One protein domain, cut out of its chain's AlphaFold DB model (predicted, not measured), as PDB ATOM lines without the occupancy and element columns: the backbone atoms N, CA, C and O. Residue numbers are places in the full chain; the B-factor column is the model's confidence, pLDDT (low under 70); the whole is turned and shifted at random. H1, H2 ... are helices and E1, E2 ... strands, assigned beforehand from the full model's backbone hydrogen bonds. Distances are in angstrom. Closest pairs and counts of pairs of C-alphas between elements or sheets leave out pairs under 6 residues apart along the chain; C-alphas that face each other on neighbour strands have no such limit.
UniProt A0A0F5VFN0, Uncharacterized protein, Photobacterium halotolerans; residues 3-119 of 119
ATOM      1  N   THR A   3     101.790  96.734  60.042       86.38
ATOM      2  CA  THR A   3     103.055  97.380  60.413       86.38
ATOM      3  C   THR A   3     102.796  98.859  60.638       86.38
ATOM      4  O   THR A   3     102.085  99.473  59.855       86.38
ATOM      5  N   TYR A   4     103.361  99.439  61.692       86.12
ATOM      6  CA  TYR A   4     103.136 100.834  62.057       86.12
ATOM      7  C   TYR A   4     104.442 101.625  62.120       86.12
ATOM      8  O   TYR A   4     105.455 101.159  62.654       86.12
ATOM      9  N   PHE A   5     104.368 102.864  61.646       87.25
ATOM     10  CA  PHE A   5     105.282 103.938  61.990       87.25
ATOM     11  C   PHE A   5     104.897 104.495  63.358       87.25
ATOM     12  O   PHE A   5     103.750 104.882  63.562       87.25
ATOM     13  N   VAL A   6     105.841 104.577  64.289       87.75
ATOM     14  CA  VAL A   6     105.628 105.198  65.600       87.75
ATOM     15  C   VAL A   6     106.439 106.479  65.686       87.75
ATOM     16  O   VAL A   6     107.657 106.484  65.500       87.75
ATOM     17  N   MET A   7     105.753 107.572  65.992       91.06
ATOM     18  CA  MET A   7     106.284 108.930  66.004       91.06
ATOM     19  C   MET A   7     106.190 109.509  67.414       91.06
ATOM     20  O   MET A   7     105.363 109.089  68.227       91.06
ATOM     21  N   LYS A   8     107.052 110.478  67.719       88.81
ATOM     22  CA  LYS A   8     107.123 111.135  69.022       88.81
ATOM     23  C   LYS A   8     107.259 112.642  68.868       88.81
ATOM     24  O   LYS A   8     108.218 113.120  68.263       88.81
ATOM     25  N   SER A   9     106.340 113.372  69.491       87.06
ATOM     26  CA  SER A   9     106.385 114.827  69.638       87.06
ATOM     27  C   SER A   9     106.425 115.169  71.126       87.06
ATOM     28  O   SER A   9     105.460 114.931  71.857       87.06
ATOM     29  N   GLY A  10     107.576 115.630  71.624       83.69
ATOM     30  CA  GLY A  10     107.787 115.840  73.061       83.69
ATOM     31  C   GLY A  10     107.543 114.562  73.881       83.69
ATOM     32  O   GLY A  10     108.307 113.600  73.788       83.69
ATOM     33  N   HIS A  11     106.477 114.539  74.686       80.56
ATOM     34  CA  HIS A  11     106.061 113.374  75.488       80.56
ATOM     35  C   HIS A  11     104.943 112.535  74.852       80.56
ATOM     36  O   HIS A  11     104.609 111.463  75.366       80.56
ATOM     37  N   GLN A  12     104.361 113.000  73.749       86.06
ATOM     38  CA  GLN A  12     103.268 112.317  73.071       86.06
ATOM     39  C   GLN A  12     103.805 111.352  72.015       86.06
ATOM     40  O   GLN A  12     104.783 111.644  71.327       86.06
ATOM     41  N   TYR A  13     103.154 110.194  71.913       87.25
ATOM     42  CA  TYR A  13     103.431 109.182  70.900       87.25
ATOM     43  C   TYR A  13     102.197 109.023  70.027       87.25
ATOM     44  O   TYR A  13     101.090 108.937  70.562       87.25
ATOM     45  N   SER A  14     102.410 108.918  68.726       88.81
ATOM     46  CA  SER A  14     101.391 108.566  67.742       88.81
ATOM     47  C   SER A  14     101.871 107.378  66.917       88.81
ATOM     48  O   SER A  14     103.073 107.102  66.847       88.81
ATOM     49  N   ALA A  15     100.930 106.651  66.326       88.88
ATOM     50  CA  ALA A  15     101.219 105.604  65.366       88.88
ATOM     51  C   ALA A  15     100.426 105.859  64.088       88.88
ATOM     52  O   ALA A  15      99.355 106.452  64.133       88.88
ATOM     53  N   SER A  16     100.981 105.439  62.963       87.50
ATOM     54  CA  SER A  16     100.330 105.482  61.661       87.50
ATOM     55  C   SER A  16     100.651 104.187  60.940       87.50
ATOM     56  O   SER A  16     101.781 103.697  61.020       87.50
ATOM     57  N   GLU A  17      99.650 103.582  60.315       87.50
ATOM     58  CA  GLU A  17      99.837 102.343  59.572       87.50
ATOM     59  C   GLU A  17     100.755 102.568  58.365       87.50
ATOM     60  O   GLU A  17     100.627 103.552  57.642       87.50
ATOM     61  N   LYS A  18     101.696 101.648  58.167       84.75
ATOM     62  CA  LYS A  18     102.594 101.621  57.020       84.75
ATOM     63  C   LYS A  18     101.884 100.930  55.865       84.75
ATOM     64  O   LYS A  18     101.654  99.721  55.930       84.75
ATOM     65  N   VAL A  19     101.574 101.687  54.817       80.25
ATOM     66  CA  VAL A  19     100.858 101.179  53.642       80.25
ATOM     67  C   VAL A  19     101.847 100.723  52.565       80.25
ATOM     68  O   VAL A  19     101.573  99.758  51.851       80.25
ATOM     69  N   SER A  20     103.033 101.341  52.486       78.62
ATOM     70  CA  SER A  20     104.105 100.926  51.566       78.62
ATOM     71  C   SER A  20     105.518 101.101  52.144       78.62
ATOM     72  O   SER A  20     105.731 101.794  53.139       78.62
ATOM     73  N   GLU A  21     106.520 100.446  51.542       69.19
ATOM     74  CA  GLU A  21     107.930 100.647  51.921       69.19
ATOM     75  C   GLU A  21     108.469 102.024  51.510       69.19
ATOM     76  O   GLU A  21     109.280 102.596  52.242       69.19
ATOM     77  N   ASP A  22     107.955 102.590  50.417       77.88
ATOM     78  CA  ASP A  22     108.393 103.879  49.867       77.88
ATOM     79  C   ASP A  22     107.934 105.086  50.706       77.88
ATOM     80  O   ASP A  22     108.518 106.171  50.635       77.88
ATOM     81  N   GLU A  23     106.935 104.900  51.574       83.56
ATOM     82  CA  GLU A  23     106.447 105.931  52.499       83.56
ATOM     83  C   GLU A  23     107.475 106.346  53.551       83.56
ATOM     84  O   GLU A  23     107.346 107.427  54.120       83.56
ATOM     85  N   LEU A  24     108.513 105.544  53.810       83.38
ATOM     86  CA  LEU A  24     109.482 105.843  54.866       83.38
ATOM     87  C   LEU A  24     110.153 107.212  54.672       83.38
ATOM     88  O   LEU A  24     110.270 107.972  55.634       83.38
ATOM     89  N   ASN A  25     110.567 107.539  53.444       84.06
ATOM     90  CA  ASN A  25     111.213 108.820  53.138       84.06
ATOM     91  C   ASN A  25     110.242 109.992  53.305       84.06
ATOM     92  O   ASN A  25     110.586 110.997  53.927       84.06
ATOM     93  N   LEU A  26     109.019 109.844  52.789       85.88
ATOM     94  CA  LEU A  26     107.958 110.845  52.913       85.88
ATOM     95  C   LEU A  26     107.616 111.101  54.382       85.88
ATOM     96  O   LEU A  26     107.567 112.251  54.817       85.88
ATOM     97  N   GLN A  27     107.455 110.035  55.162       85.81
ATOM     98  CA  GLN A  27     107.122 110.129  56.575       85.81
ATOM     99  C   GLN A  27     108.278 110.710  57.392       85.81
ATOM    100  O   GLN A  27     108.041 111.458  58.342       85.81
ATOM    101  N   PHE A  28     109.523 110.406  57.023       85.12
ATOM    102  CA  PHE A  28     110.711 110.966  57.660       85.12
ATOM    103  C   PHE A  28     110.824 112.481  57.437       85.12
ATOM    104  O   PHE A  28     110.980 113.226  58.408       85.12
ATOM    105  N   GLU A  29     110.676 112.950  56.197       85.88
ATOM    106  CA  GLU A  29     110.693 114.384  55.877       85.88
ATOM    107  C   GLU A  29     109.492 115.122  56.489       85.88
ATOM    108  O   GLU A  29     109.656 116.204  57.055       85.88
ATOM    109  N   ALA A  30     108.300 114.513  56.485       85.88
ATOM    110  CA  ALA A  30     107.121 115.069  57.151       85.88
ATOM    111  C   ALA A  30     107.328 115.211  58.669       85.88
ATOM    112  O   ALA A  30     107.004 116.250  59.249       85.88
ATOM    113  N   CYS A  31     107.924 114.203  59.316       87.12
ATOM    114  CA  CYS A  31     108.286 114.270  60.731       87.12
ATOM    115  C   CYS A  31     109.283 115.405  60.994       87.12
ATOM    116  O   CYS A  31     109.081 116.198  61.915       87.12
ATOM    117  N   LYS A  32     110.316 115.532  60.157       85.19
ATOM    118  CA  LYS A  32     111.326 116.593  60.261       85.19
ATOM    119  C   LYS A  32     110.705 117.987  60.137       85.19
ATOM    120  O   LYS A  32     110.966 118.835  60.989       85.19
ATOM    121  N   ALA A  33     109.846 118.203  59.140       86.94
ATOM    122  CA  ALA A  33     109.130 119.465  58.949       86.94
ATOM    123  C   ALA A  33     108.218 119.807  60.142       86.94
ATOM    124  O   ALA A  33     108.145 120.961  60.559       86.94
ATOM    125  N   ALA A  34     107.574 118.800  60.736       85.00
ATOM    126  CA  ALA A  34     106.699 118.961  61.894       85.00
ATOM    127  C   ALA A  34     107.443 119.027  63.246       85.00
ATOM    128  O   ALA A  34     106.797 119.101  64.291       85.00
ATOM    129  N   SER A  35     108.784 118.990  63.261       84.25
ATOM    130  CA  SER A  35     109.589 118.871  64.494       84.25
ATOM    131  C   SER A  35     109.226 117.644  65.351       84.25
ATOM    132  O   SER A  35     109.368 117.637  66.574       84.25
ATOM    133  N   VAL A  36     108.762 116.583  64.694       87.19
ATOM    134  CA  VAL A  36     108.411 115.288  65.279       87.19
ATOM    135  C   VAL A  36     109.535 114.297  64.985       87.19
ATOM    136  O   VAL A  36     110.174 114.329  63.939       87.19
ATOM    137  N   THR A  37     109.800 113.385  65.915       85.31
ATOM    138  CA  THR A  37     110.788 112.320  65.714       85.31
ATOM    139  C   THR A  37     110.091 111.030  65.301       85.31
ATOM    140  O   THR A  37     109.281 110.500  66.058       85.31
ATOM    141  N   LEU A  38     110.444 110.477  64.141       85.19
ATOM    142  CA  LEU A  38     110.059 109.116  63.769       85.19
ATOM    143  C   LEU A  38     110.896 108.129  64.593       85.19
ATOM    144  O   LEU A  38     112.106 108.047  64.392       85.19
ATOM    145  N   VAL A  39     110.283 107.435  65.555       83.94
ATOM    146  CA  VAL A  39     110.964 106.564  66.534       83.94
ATOM    147  C   VAL A  39     111.170 105.155  65.990       83.94
ATOM    148  O   VAL A  39     112.210 104.560  66.243       83.94
ATOM    149  N   SER A  40     110.193 104.624  65.259       83.62
ATOM    150  CA  SER A  40     110.243 103.278  64.688       83.62
ATOM    151  C   SER A  40     109.391 103.206  63.425       83.62
ATOM    152  O   SER A  40     108.397 103.921  63.312       83.62
ATOM    153  N   ASP A  41     109.781 102.354  62.481       82.19
ATOM    154  CA  ASP A  41     109.150 102.217  61.166       82.19
ATOM    155  C   ASP A  41     108.662 100.800  60.830       82.19
ATOM    156  O   ASP A  41     108.189 100.542  59.723       82.19
ATOM    157  N   SER A  42     108.803  99.868  61.772       82.50
ATOM    158  CA  SER A  42     108.530  98.443  61.554       82.50
ATOM    159  C   SER A  42     107.871  97.765  62.763       82.50
ATOM    160  O   SER A  42     108.139  96.603  63.069       82.50
ATOM    161  N   VAL A  43     106.989  98.475  63.479       84.06
ATOM    162  CA  VAL A  43     106.283  97.900  64.638       84.06
ATOM    163  C   VAL A  43     105.107  97.050  64.173       84.06
ATOM    164  O   VAL A  43     104.119  97.582  63.675       84.06
ATOM    165  N   VAL A  44     105.181  95.734  64.370       85.50
ATOM    166  CA  VAL A  44     104.073  94.821  64.056       85.50
ATOM    167  C   VAL A  44     103.093  94.769  65.230       85.50
ATOM    168  O   VAL A  44     103.441  94.329  66.330       85.50
ATOM    169  N   ALA A  45     101.854  95.202  65.001       88.31
ATOM    170  CA  ALA A  45     100.804  95.212  66.017       88.31
ATOM    171  C   ALA A  45      99.409  94.950  65.421       88.31
ATOM    172  O   ALA A  45      99.206  94.927  64.208       88.31
ATOM    173  N   GLU A  46      98.428  94.719  66.294       87.12
ATOM    174  CA  GLU A  46      97.014  94.580  65.904       87.12
ATOM    175  C   GLU A  46      96.269  95.922  65.882       87.12
ATOM    176  O   GLU A  46      95.174  95.998  65.340       87.12
ATOM    177  N   SER A  47      96.836  96.963  66.499       89.31
ATOM    178  CA  SER A  47      96.283  98.317  66.515       89.31
ATOM    179  C   SER A  47      97.373  99.354  66.790       89.31
ATOM    180  O   SER A  47      98.417  99.033  67.373       89.31
ATOM    181  N   GLU A  48      97.094 100.611  66.450       88.00
ATOM    182  CA  GLU A  48      97.950 101.767  66.750       88.00
ATOM    183  C   GLU A  48      98.283 101.868  68.244       88.00
ATOM    184  O   GLU A  48      99.437 102.041  68.637       88.00
ATOM    185  N   GLU A  49      97.287 101.675  69.110       89.56
ATOM    186  CA  GLU A  49      97.468 101.723  70.563       89.56
ATOM    187  C   GLU A  49      98.419 100.630  71.059       89.56
ATOM    188  O   GLU A  49      99.239 100.873  71.952       89.56
ATOM    189  N   LYS A  50      98.341  99.425  70.477       87.00
ATOM    190  CA  LYS A  50      99.266  98.331  70.797       87.00
ATOM    191  C   LYS A  50     100.676  98.632  70.288       87.00
ATOM    192  O   LYS A  50     101.622  98.390  71.039       87.00
ATOM    193  N   ALA A  51     100.827  99.215  69.097       86.31
ATOM    194  CA  ALA A  51     102.127  99.649  68.577       86.31
ATOM    195  C   ALA A  51     102.780 100.702  69.494       86.31
ATOM    196  O   ALA A  51     103.934 100.554  69.905       86.31
ATOM    197  N   ILE A  52     102.012 101.712  69.916       88.94
ATOM    198  CA  ILE A  52     102.474 102.746  70.855       88.94
ATOM    199  C   ILE A  52     102.867 102.125  72.201       88.94
ATOM    200  O   ILE A  52     103.920 102.464  72.750       88.94
ATOM    201  N   ARG A  53     102.050 101.216  72.755       88.25
ATOM    202  CA  ARG A  53     102.363 100.538  74.027       88.25
ATOM    203  C   ARG A  53     103.645  99.719  73.939       88.25
ATOM    204  O   ARG A  53     104.426  99.765  74.886       88.25
ATOM    205  N   GLN A  54     103.881  99.011  72.834       85.12
ATOM    206  CA  GLN A  54     105.117  98.254  72.643       85.12
ATOM    207  C   GLN A  54     106.337  99.179  72.665       85.12
ATOM    208  O   GLN A  54     107.243  98.968  73.471       85.12
ATOM    209  N   VAL A  55     106.331 100.253  71.869       84.88
ATOM    210  CA  VAL A  55     107.455 101.203  71.827       84.88
ATOM    211  C   VAL A  55     107.667 101.889  73.180       84.88
ATOM    212  O   VAL A  55     108.803 101.984  73.648       84.88
ATOM    213  N   LYS A  56     106.592 102.299  73.867       84.88
ATOM    214  CA  LYS A  56     106.679 102.860  75.228       84.88
ATOM    215  C   LYS A  56     107.258 101.862  76.231       84.88
ATOM    216  O   LYS A  56     108.097 102.245  77.044       84.88
ATOM    217  N   SER A  57     106.832 100.600  76.174       83.44
ATOM    218  CA  SER A  57     107.326  99.543  77.060       83.44
ATOM    219  C   SER A  57     108.818  99.286  76.843       83.44
ATOM    220  O   SER A  57     109.571  99.250  77.811       83.44
ATOM    221  N   LEU A  58     109.266  99.215  75.588       78.75
ATOM    222  CA  LEU A  58     110.682  99.081  75.237       78.75
ATOM    223  C   LEU A  58     111.519 100.273  75.712       78.75
ATOM    224  O   LEU A  58     112.593 100.075  76.282       78.75
ATOM    225  N   ALA A  59     111.027 101.500  75.525       76.56
ATOM    226  CA  ALA A  59     111.698 102.695  76.026       76.56
ATOM    227  C   ALA A  59     111.814 102.666  77.558       76.56
ATOM    228  O   ALA A  59     112.890 102.910  78.098       76.56
ATOM    229  N   TYR A  60     110.736 102.299  78.259       78.69
ATOM    230  CA  TYR A  60     110.732 102.177  79.715       78.69
ATOM    231  C   TYR A  60     111.693 101.089  80.210       78.69
ATOM    232  O   TYR A  60     112.508 101.354  81.088       78.69
ATOM    233  N   GLN A  61     111.662  99.896  79.611       72.25
ATOM    234  CA  GLN A  61     112.585  98.806  79.939       72.25
ATOM    235  C   GLN A  61     114.043  99.219  79.730       72.25
ATOM    236  O   GLN A  61     114.883  98.948  80.583       72.25
ATOM    237  N   THR A  62     114.336  99.921  78.633       72.88
ATOM    238  CA  THR A  62     115.685 100.425  78.352       72.88
ATOM    239  C   THR A  62     116.130 101.431  79.416       72.88
ATOM    240  O   THR A  62     117.242 101.321  79.925       72.88
ATOM    241  N   THR A  63     115.254 102.361  79.814       73.94
ATOM    242  CA  THR A  63     115.538 103.337  80.879       73.94
ATOM    243  C   THR A  63     115.750 102.666  82.233       73.94
ATOM    244  O   THR A  63     116.710 102.993  82.923       73.94
ATOM    245  N   VAL A  64     114.893 101.713  82.616       73.69
ATOM    246  CA  VAL A  64     115.031 100.978  83.884       73.69
ATOM    247  C   VAL A  64     116.340 100.198  83.909       73.69
ATOM    248  O   VAL A  64     117.062 100.253  84.897       73.69
ATOM    249  N   ILE A  65     116.690  99.518  82.819       70.56
ATOM    250  CA  ILE A  65     117.932  98.742  82.737       70.56
ATOM    251  C   ILE A  65     119.160  99.657  82.768       70.56
ATOM    252  O   ILE A  65     120.125  99.339  83.458       70.56
ATOM    253  N   ALA A  66     119.113 100.811  82.098       69.25
ATOM    254  CA  ALA A  66     120.168 101.818  82.192       69.25
ATOM    255  C   ALA A  66     120.305 102.376  83.620       69.25
ATOM    256  O   ALA A  66     121.421 102.513  84.116       69.25
ATOM    257  N   LEU A  67     119.188 102.642  84.308       75.12
ATOM    258  CA  LEU A  67     119.177 103.116  85.694       75.12
ATOM    259  C   LEU A  67     119.760 102.068  86.652       75.12
ATOM    260  O   LEU A  67     120.622 102.393  87.463       75.12
ATOM    261  N   VAL A  68     119.334 100.808  86.535       73.94
ATOM    262  CA  VAL A  68     119.873  99.691  87.327       73.94
ATOM    263  C   VAL A  68     121.366  99.511  87.051       73.94
ATOM    264  O   VAL A  68     122.148  99.356  87.984       73.94
ATOM    265  N   GLY A  69     121.782  99.597  85.787       68.25
ATOM    266  CA  GLY A  69     123.186  99.560  85.393       68.25
ATOM    267  C   GLY A  69     124.020 100.695  85.988       68.25
ATOM    268  O   GLY A  69     125.140 100.464  86.451       68.25
ATOM    269  N   PHE A  70     123.460 101.905  86.035       71.75
ATOM    270  CA  PHE A  70     124.091 103.074  86.642       71.75
ATOM    271  C   PHE A  70     124.225 102.923  88.161       71.75
ATOM    272  O   PHE A  70     125.315 103.116  88.695       71.75
ATOM    273  N   ILE A  71     123.157 102.500  88.845       74.25
ATOM    274  CA  ILE A  71     123.171 102.226  90.290       74.25
ATOM    275  C   ILE A  71     124.189 101.128  90.611       74.25
ATOM    276  O   ILE A  71     124.977 101.286  91.536       74.25
ATOM    277  N   ASN A  72     124.231 100.050  89.825       68.62
ATOM    278  CA  ASN A  72     125.177  98.957  90.032       68.62
ATOM    279  C   ASN A  72     126.635  99.412  89.849       68.62
ATOM    280  O   ASN A  72     127.485  99.099  90.679       68.62
ATOM    281  N   THR A  73     126.917 100.203  88.807       66.25
ATOM    282  CA  THR A  73     128.250 100.799  88.590       66.25
ATOM    283  C   THR A  73     128.649 101.709  89.751       66.25
ATOM    284  O   THR A  73     129.773 101.621  90.241       66.25
ATOM    285  N   LEU A  74     127.724 102.542  90.239       68.19
ATOM    286  CA  LEU A  74     127.954 103.386  91.410       68.19
ATOM    287  C   LEU A  74     128.232 102.550  92.661       68.19
ATOM    288  O   LEU A  74     129.241 102.775  93.317       68.19
ATOM    289  N   CYS A  75     127.400 101.556  92.976       66.12
ATOM    290  CA  CYS A  75     127.606 100.685  94.134       66.12
ATOM    291  C   CYS A  75     128.971  99.983  94.096       66.12
ATOM    292  O   CYS A  75     129.621  99.874  95.131       66.12
ATOM    293  N   MET A  76     129.447  99.564  92.923       62.81
ATOM    294  CA  MET A  76     130.772  98.951  92.792       62.81
ATOM    295  C   MET A  76     131.934  99.929  92.910       62.81
ATOM    296  O   MET A  76     132.995  99.531  93.373       62.81
ATOM    297  N   LEU A  77     131.748 101.200  92.549       63.75
ATOM    298  CA  LEU A  77     132.743 102.241  92.823       63.75
ATOM    299  C   LEU A  77     132.894 102.507  94.332       63.75
ATOM    300  O   LEU A  77     133.960 102.932  94.767       63.75
ATOM    301  N   PHE A  78     131.851 102.239  95.127       62.19
ATOM    302  CA  PHE A  78     131.870 102.387  96.587       62.19
ATOM    303  C   PHE A  78     132.305 101.120  97.345       62.19
ATOM    304  O   PHE A  78     132.736 101.225  98.493       62.19
ATOM    305  N   VAL A  79     132.207  99.931  96.740       59.25
ATOM    306  CA  VAL A  79     132.591  98.654  97.367       59.25
ATOM    307  C   VAL A  79     133.931  98.190  96.794       59.25
ATOM    308  O   VAL A  79     134.004  97.751  95.649       59.25
ATOM    309  N   ALA A  80     134.978  98.288  97.617       53.75
ATOM    310  CA  ALA A  80     136.365  97.955  97.292       53.75
ATOM    311  C   ALA A  80     136.554  96.604  96.561       53.75
ATOM    312  O   ALA A  80     135.806  95.645  96.755       53.75
ATOM    313  N   GLU A  81     137.593  96.576  95.720       55.19
ATOM    314  CA  GLU A  81     137.969  95.571  94.721       55.19
ATOM    315  C   GLU A  81     137.756  94.103  95.137       55.19
ATOM    316  O   GLU A  81     138.453  93.549  95.985       55.19
ATOM    317  N   SER A  82     136.819  93.429  94.467       60.28
ATOM    318  CA  SER A  82     136.633  91.978  94.536       60.28
ATOM    319  C   SER A  82     136.297  91.440  93.149       60.28
ATOM    320  O   SER A  82     135.492  92.028  92.422       60.28
ATOM    321  N   ALA A  83     136.872  90.291  92.781       63.44
ATOM    322  CA  ALA A  83     136.608  89.613  91.508       63.44
ATOM    323  C   ALA A  83     135.107  89.336  91.277       63.44
ATOM    324  O   ALA A  83     134.649  89.311  90.136       63.44
ATOM    325  N   VAL A  84     134.321  89.199  92.351       67.81
ATOM    326  CA  VAL A  84     132.862  89.018  92.288       67.81
ATOM    327  C   VAL A  84     132.159  90.278  91.766       67.81
ATOM    328  O   VAL A  84     131.254  90.170  90.938       67.81
ATOM    329  N   ASN A  85     132.614  91.472  92.163       66.69
ATOM    330  CA  ASN A  85     132.076  92.732  91.641       66.69
ATOM    331  C   ASN A  85     132.353  92.857  90.137       66.69
ATOM    332  O   ASN A  85     131.449  93.178  89.369       66.69
ATOM    333  N   LEU A  86     133.556  92.494  89.679       66.50
ATOM    334  CA  LEU A  86     133.895  92.517  88.253       66.50
ATOM    335  C   LEU A  86     132.952  91.631  87.411       66.50
ATOM    336  O   LEU A  86     132.495  92.045  86.345       66.50
ATOM    337  N   VAL A  87     132.612  90.434  87.903       69.50
ATOM    338  CA  VAL A  87     131.695  89.502  87.216       69.50
ATOM    339  C   VAL A  87     130.273  90.065  87.142       69.50
ATOM    340  O   VAL A  87     129.646  90.023  86.082       69.50
ATOM    341  N   ILE A  88     129.771  90.644  88.235       69.81
ATOM    342  CA  ILE A  88     128.438  91.263  88.266       69.81
ATOM    343  C   ILE A  88     128.393  92.500  87.348       69.81
ATOM    344  O   ILE A  88     127.391  92.726  86.665       69.81
ATOM    345  N   MET A  89     129.484  93.268  87.255       67.44
ATOM    346  CA  MET A  89     129.600  94.401  86.333       67.44
ATOM    347  C   MET A  89     129.522  93.941  84.876       67.44
ATOM    348  O   MET A  89     128.761  94.507  84.092       67.44
ATOM    349  N   MET A  90     130.259  92.885  84.515       69.44
ATOM    350  CA  MET A  90     130.214  92.313  83.167       69.44
ATOM    351  C   MET A  90     128.817  91.793  82.817       69.44
ATOM    352  O   MET A  90     128.322  92.070  81.726       69.44
ATOM    353  N   ALA A  91     128.138  91.117  83.749       71.25
ATOM    354  CA  ALA A  91     126.761  90.667  83.547       71.25
ATOM    355  C   ALA A  91     125.791  91.844  83.328       71.25
ATOM    356  O   ALA A  91     124.959  91.801  82.418       71.25
ATOM    357  N   ALA A  92     125.931  92.927  84.100       68.88
ATOM    358  CA  ALA A  92     125.126  94.136  83.932       68.88
ATOM    359  C   ALA A  92     125.377  94.822  82.577       68.88
ATOM    360  O   ALA A  92     124.423  95.235  81.914       68.88
ATOM    361  N   ILE A  93     126.637  94.898  82.130       68.06
ATOM    362  CA  ILE A  93     127.005  95.453  80.819       68.06
ATOM    363  C   ILE A  93     126.429  94.596  79.687       68.06
ATOM    364  O   ILE A  93     125.811  95.141  78.773       68.06
ATOM    365  N   ILE A  94     126.556  93.268  79.758       70.75
ATOM    366  CA  ILE A  94     125.995  92.353  78.752       70.75
ATOM    367  C   ILE A  94     124.469  92.516  78.665       70.75
ATOM    368  O   ILE A  94     123.922  92.620  77.564       70.75
ATOM    369  N   CYS A  95     123.778  92.624  79.804       67.00
ATOM    370  CA  CYS A  95     122.339  92.897  79.842       67.00
ATOM    371  C   CYS A  95     121.980  94.266  79.234       67.00
ATOM    372  O   CYS A  95     121.045  94.347  78.433       67.00
ATOM    373  N   MET A  96     122.731  95.330  79.549       63.66
ATOM    374  CA  MET A  96     122.530  96.664  78.963       63.66
ATOM    375  C   MET A  96     122.714  96.662  77.438       63.66
ATOM    376  O   MET A  96     121.872  97.198  76.710       63.66
ATOM    377  N   VAL A  97     123.771  96.016  76.940       65.12
ATOM    378  CA  VAL A  97     124.051  95.899  75.500       65.12
ATOM    379  C   VAL A  97     122.968  95.072  74.797       65.12
ATOM    380  O   VAL A  97     122.481  95.472  73.735       65.12
ATOM    381  N   GLY A  98     122.522  93.969  75.405       62.34
ATOM    382  CA  GLY A  98     121.472  93.107  74.856       62.34
ATOM    383  C   GLY A  98     120.123  93.816  74.680       62.34
ATOM    384  O   GLY A  98     119.450  93.631  73.663       62.34
ATOM    385  N   VAL A  99     119.733  94.675  75.628       57.75
ATOM    386  CA  VAL A  99     118.474  95.437  75.540       57.75
ATOM    387  C   VAL A  99     118.576  96.615  74.575       57.75
ATOM    388  O   VAL A  99     117.657  96.822  73.779       57.75
ATOM    389  N   SER A 100     119.711  97.320  74.547       55.91
ATOM    390  CA  SER A 100     119.960  98.362  73.541       55.91
ATOM    391  C   SER A 100     119.891  97.800  72.108       55.91
ATOM    392  O   SER A 100     119.332  98.429  71.204       55.91
ATOM    393  N   GLY A 101     120.353  96.559  71.913       57.81
ATOM    394  CA  GLY A 101     120.216  95.826  70.653       57.81
ATOM    395  C   GLY A 101     118.765  95.523  70.256       57.81
ATOM    396  O   GLY A 101     118.437  95.594  69.072       57.81
ATOM    397  N   LYS A 102     117.871  95.239  71.216       56.47
ATOM    398  CA  LYS A 102     116.441  94.994  70.942       56.47
ATOM    399  C   LYS A 102     115.697  96.257  70.514       56.47
ATOM    400  O   LYS A 102     114.903  96.183  69.581       56.47
ATOM    401  N   ALA A 103     115.984  97.408  71.121       55.69
ATOM    402  CA  ALA A 103     115.397  98.680  70.693       55.69
ATOM    403  C   ALA A 103     115.799  99.037  69.247       55.69
ATOM    404  O   ALA A 103     114.967  99.478  68.460       55.69
ATOM    405  N   ARG A 104     117.047  98.735  68.857       54.66
ATOM    406  CA  ARG A 104     117.549  98.914  67.481       54.66
ATOM    407  C   ARG A 104     116.948  97.961  66.443       54.66
ATOM    408  O   ARG A 104     117.157  98.210  65.256       54.66
ATOM    409  N   ARG A 105     116.252  96.886  66.840       59.94
ATOM    410  CA  ARG A 105     115.590  95.959  65.897       59.94
ATOM    411  C   ARG A 105     114.280  96.500  65.330       59.94
ATOM    412  O   ARG A 105     113.833  95.995  64.314       59.94
ATOM    413  N   LEU A 106     113.691  97.505  65.973       62.84
ATOM    414  CA  LEU A 106     112.464  98.160  65.512       62.84
ATOM    415  C   LEU A 106     112.735  99.327  64.552       62.84
ATOM    416  O   LEU A 106     111.805  99.980  64.088       62.84
ATOM    417  N   GLU A 107     114.006  99.612  64.278       65.69
ATOM    418  CA  GLU A 107     114.424 100.571  63.261       65.69
ATOM    419  C   GLU A 107     115.034  99.813  62.086       65.69
ATOM    420  O   GLU A 107     116.057  99.124  62.252       65.69
ATOM    421  N   SER A 108     114.451  99.983  60.901       70.31
ATOM    422  CA  SER A 108     115.047  99.483  59.666       70.31
ATOM    423  C   SER A 108     116.415 100.120  59.409       70.31
ATOM    424  O   SER A 108     116.756 101.198  59.915       70.31
ATOM    425  N   GLU A 109     117.237  99.448  58.605       76.31
ATOM    426  CA  GLU A 109     118.519 100.011  58.171       76.31
ATOM    427  C   GLU A 109     118.332 101.282  57.334       76.31
ATOM    428  O   GLU A 109     119.136 102.209  57.443       76.31
ATOM    429  N   ALA A 110     117.225 101.377  56.592       73.88
ATOM    430  CA  ALA A 110     116.867 102.559  55.818       73.88
ATOM    431  C   ALA A 110     116.619 103.783  56.719       73.88
ATOM    432  O   ALA A 110     117.196 104.844  56.483       73.88
ATOM    433  N   LEU A 111     115.869 103.633  57.820       74.62
ATOM    434  CA  LEU A 111     115.644 104.731  58.771       74.62
ATOM    435  C   LEU A 111     116.953 105.192  59.441       74.62
ATOM    436  O   LEU A 111     117.167 106.388  59.666       74.62
ATOM    437  N   LYS A 112     117.865 104.256  59.730       77.81
ATOM    438  CA  LYS A 112     119.199 104.575  60.273       77.81
ATOM    439  C   LYS A 112     120.051 105.345  59.266       77.81
ATOM    440  O   LYS A 112     120.722 106.304  59.659       77.81
ATOM    441  N   ALA A 113     120.013 104.951  57.995       78.38
ATOM    442  CA  ALA A 113     120.710 105.647  56.918       78.38
ATOM    443  C   ALA A 113     120.190 107.085  56.754       78.38
ATOM    444  O   ALA A 113     120.997 108.015  56.733       78.38
ATOM    445  N   LEU A 114     118.866 107.283  56.765       76.62
ATOM    446  CA  LEU A 114     118.239 108.609  56.674       76.62
ATOM    447  C   LEU A 114     118.639 109.531  57.829       76.62
ATOM    448  O   LEU A 114     119.045 110.672  57.611       76.62
ATOM    449  N   ARG A 115     118.618 109.032  59.071       81.38
ATOM    450  CA  ARG A 115     119.074 109.821  60.227       81.38
ATOM    451  C   ARG A 115     120.555 110.175  60.168       81.38
ATOM    452  O   ARG A 115     120.932 111.235  60.659       81.38
ATOM    453  N   LYS A 116     121.398 109.296  59.619       80.62
ATOM    454  CA  LYS A 116     122.831 109.569  59.452       80.62
ATOM    455  C   LYS A 116     123.078 110.611  58.360       80.62
ATOM    456  O   LYS A 116     123.943 111.451  58.547       80.62
ATOM    457  N   ALA A 117     122.322 110.562  57.264       74.81
ATOM    458  CA  ALA A 117     122.410 111.531  56.173       74.81
ATOM    459  C   ALA A 117     121.863 112.921  56.553       74.81
ATOM    460  O   ALA A 117     122.276 113.918  55.976       74.81
ATOM    461  N   SER A 118     120.943 112.990  57.521       64.31
ATOM    462  CA  SER A 118     120.353 114.246  58.008       64.31
ATOM    463  C   SER A 118     121.099 114.887  59.198       64.31
ATOM    464  O   SER A 118     120.614 115.899  59.713       64.31
ATOM    465  N   LYS A 119     122.200 114.298  59.677       58.06
ATOM    466  CA  LYS A 119     123.072 114.873  60.715       58.06
ATOM    467  C   LYS A 119     124.207 115.663  60.085       58.06
ATOM    468  O   LYS A 119     124.534 116.718  60.663       58.06
TER     469      LYS A 119
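This is residues 3 to 119 of the 119 residues of an uncharacterized protein of Photobacterium halotolerans (UniProt A0A0F5VFN0). A long helical hairpin, H2 and H3, reaches out from a small head, where a strongly twisted three-stranded sheet curls round the first turns of H2. H1 covers the other face of that sheet, and H3 comes back to its edge at E3, where the short helix H4 follows, beside H1 and two residues short of the chain's last residue, 119. The 117 printed residues hold four named helices and three named strands, in the order E1 E2 H1 E3 H2 H3 H4; the antiparallel sheet has the order E2, E1, E3, and the class is mixed, helices and strands. The whole is loose, with a radius of gyration of the C-alphas of 17.9 A, and elongated, spanning 55 by 32 by 23 A.

Start with E1, residues 3 to 9, and E2, residues 12 to 17, an antiparallel hairpin in which N 7 and O 14 are 2.9 A apart, within hydrogen-bond range. E3, residues 37 to 45, is antiparallel to E1 on its other side, with N 6 and O 40 at 2.8 A, and bends by 68 degrees at residue 42. H1, residues 23 to 33, is on the sheet over E1 and E3, at a height over the sheet of 9.3 A, along the strands at 6 degrees to E1 on the local plane. E2, H1 and E3 form a split strand-helix-strand unit, two strands running the same way with E1 between them, its crossover right-handed. H2, residues 48 to 78, is on the opposite face, giving three layers, helices on both faces of a sheet; its closest C-alphas to E2 are those of Glu 48 and Ala 15, 5.2 A apart. H3, residues 83 to 106, touches H2, the closest C-alphas being those of Gly 69 and Ala 92, 5.9 A apart, at a shallow tilt of 20 degrees, opposite ways: a helical hairpin. H3 only grazes the sheet with residues 103 to 106. H4, residues 109 to 117, also only grazes the sheet, and only just touches H1, with 3 pairs of C-alphas within 8 A, the closest Leu 24 and Leu 111 at 7.4 A. H1 is apart from H2. Every O i to N i+4 pair is within hydrogen-bond range in H1, H2 and H4, and 19 of 20 in H3.

Find C-alpha 3 at (103.055, 97.380, 60.413), where E1 begins; E1 is 20.0 A long, E2 17.1 A, H1 15.2 A and E3 19.8 A. From C-alpha 48 at (97.950, 101.767, 66.750), H2 runs 45.2 A to C-alpha 78. H3 runs 36.5 A, and H4, 12.3 A, ends at C-alpha 117 at (122.410, 111.531, 56.173).

Look for the two C-alphas farthest apart, those of Val 19 and Ala 80, at 56.4 A; residues 78 to 84 stand free. The printed part has no cut, and its six links between elements are tight. The mean pLDDT of the printed part is 76.1; 39 residues are under 70, among them 72 to 90 and 95 to 107.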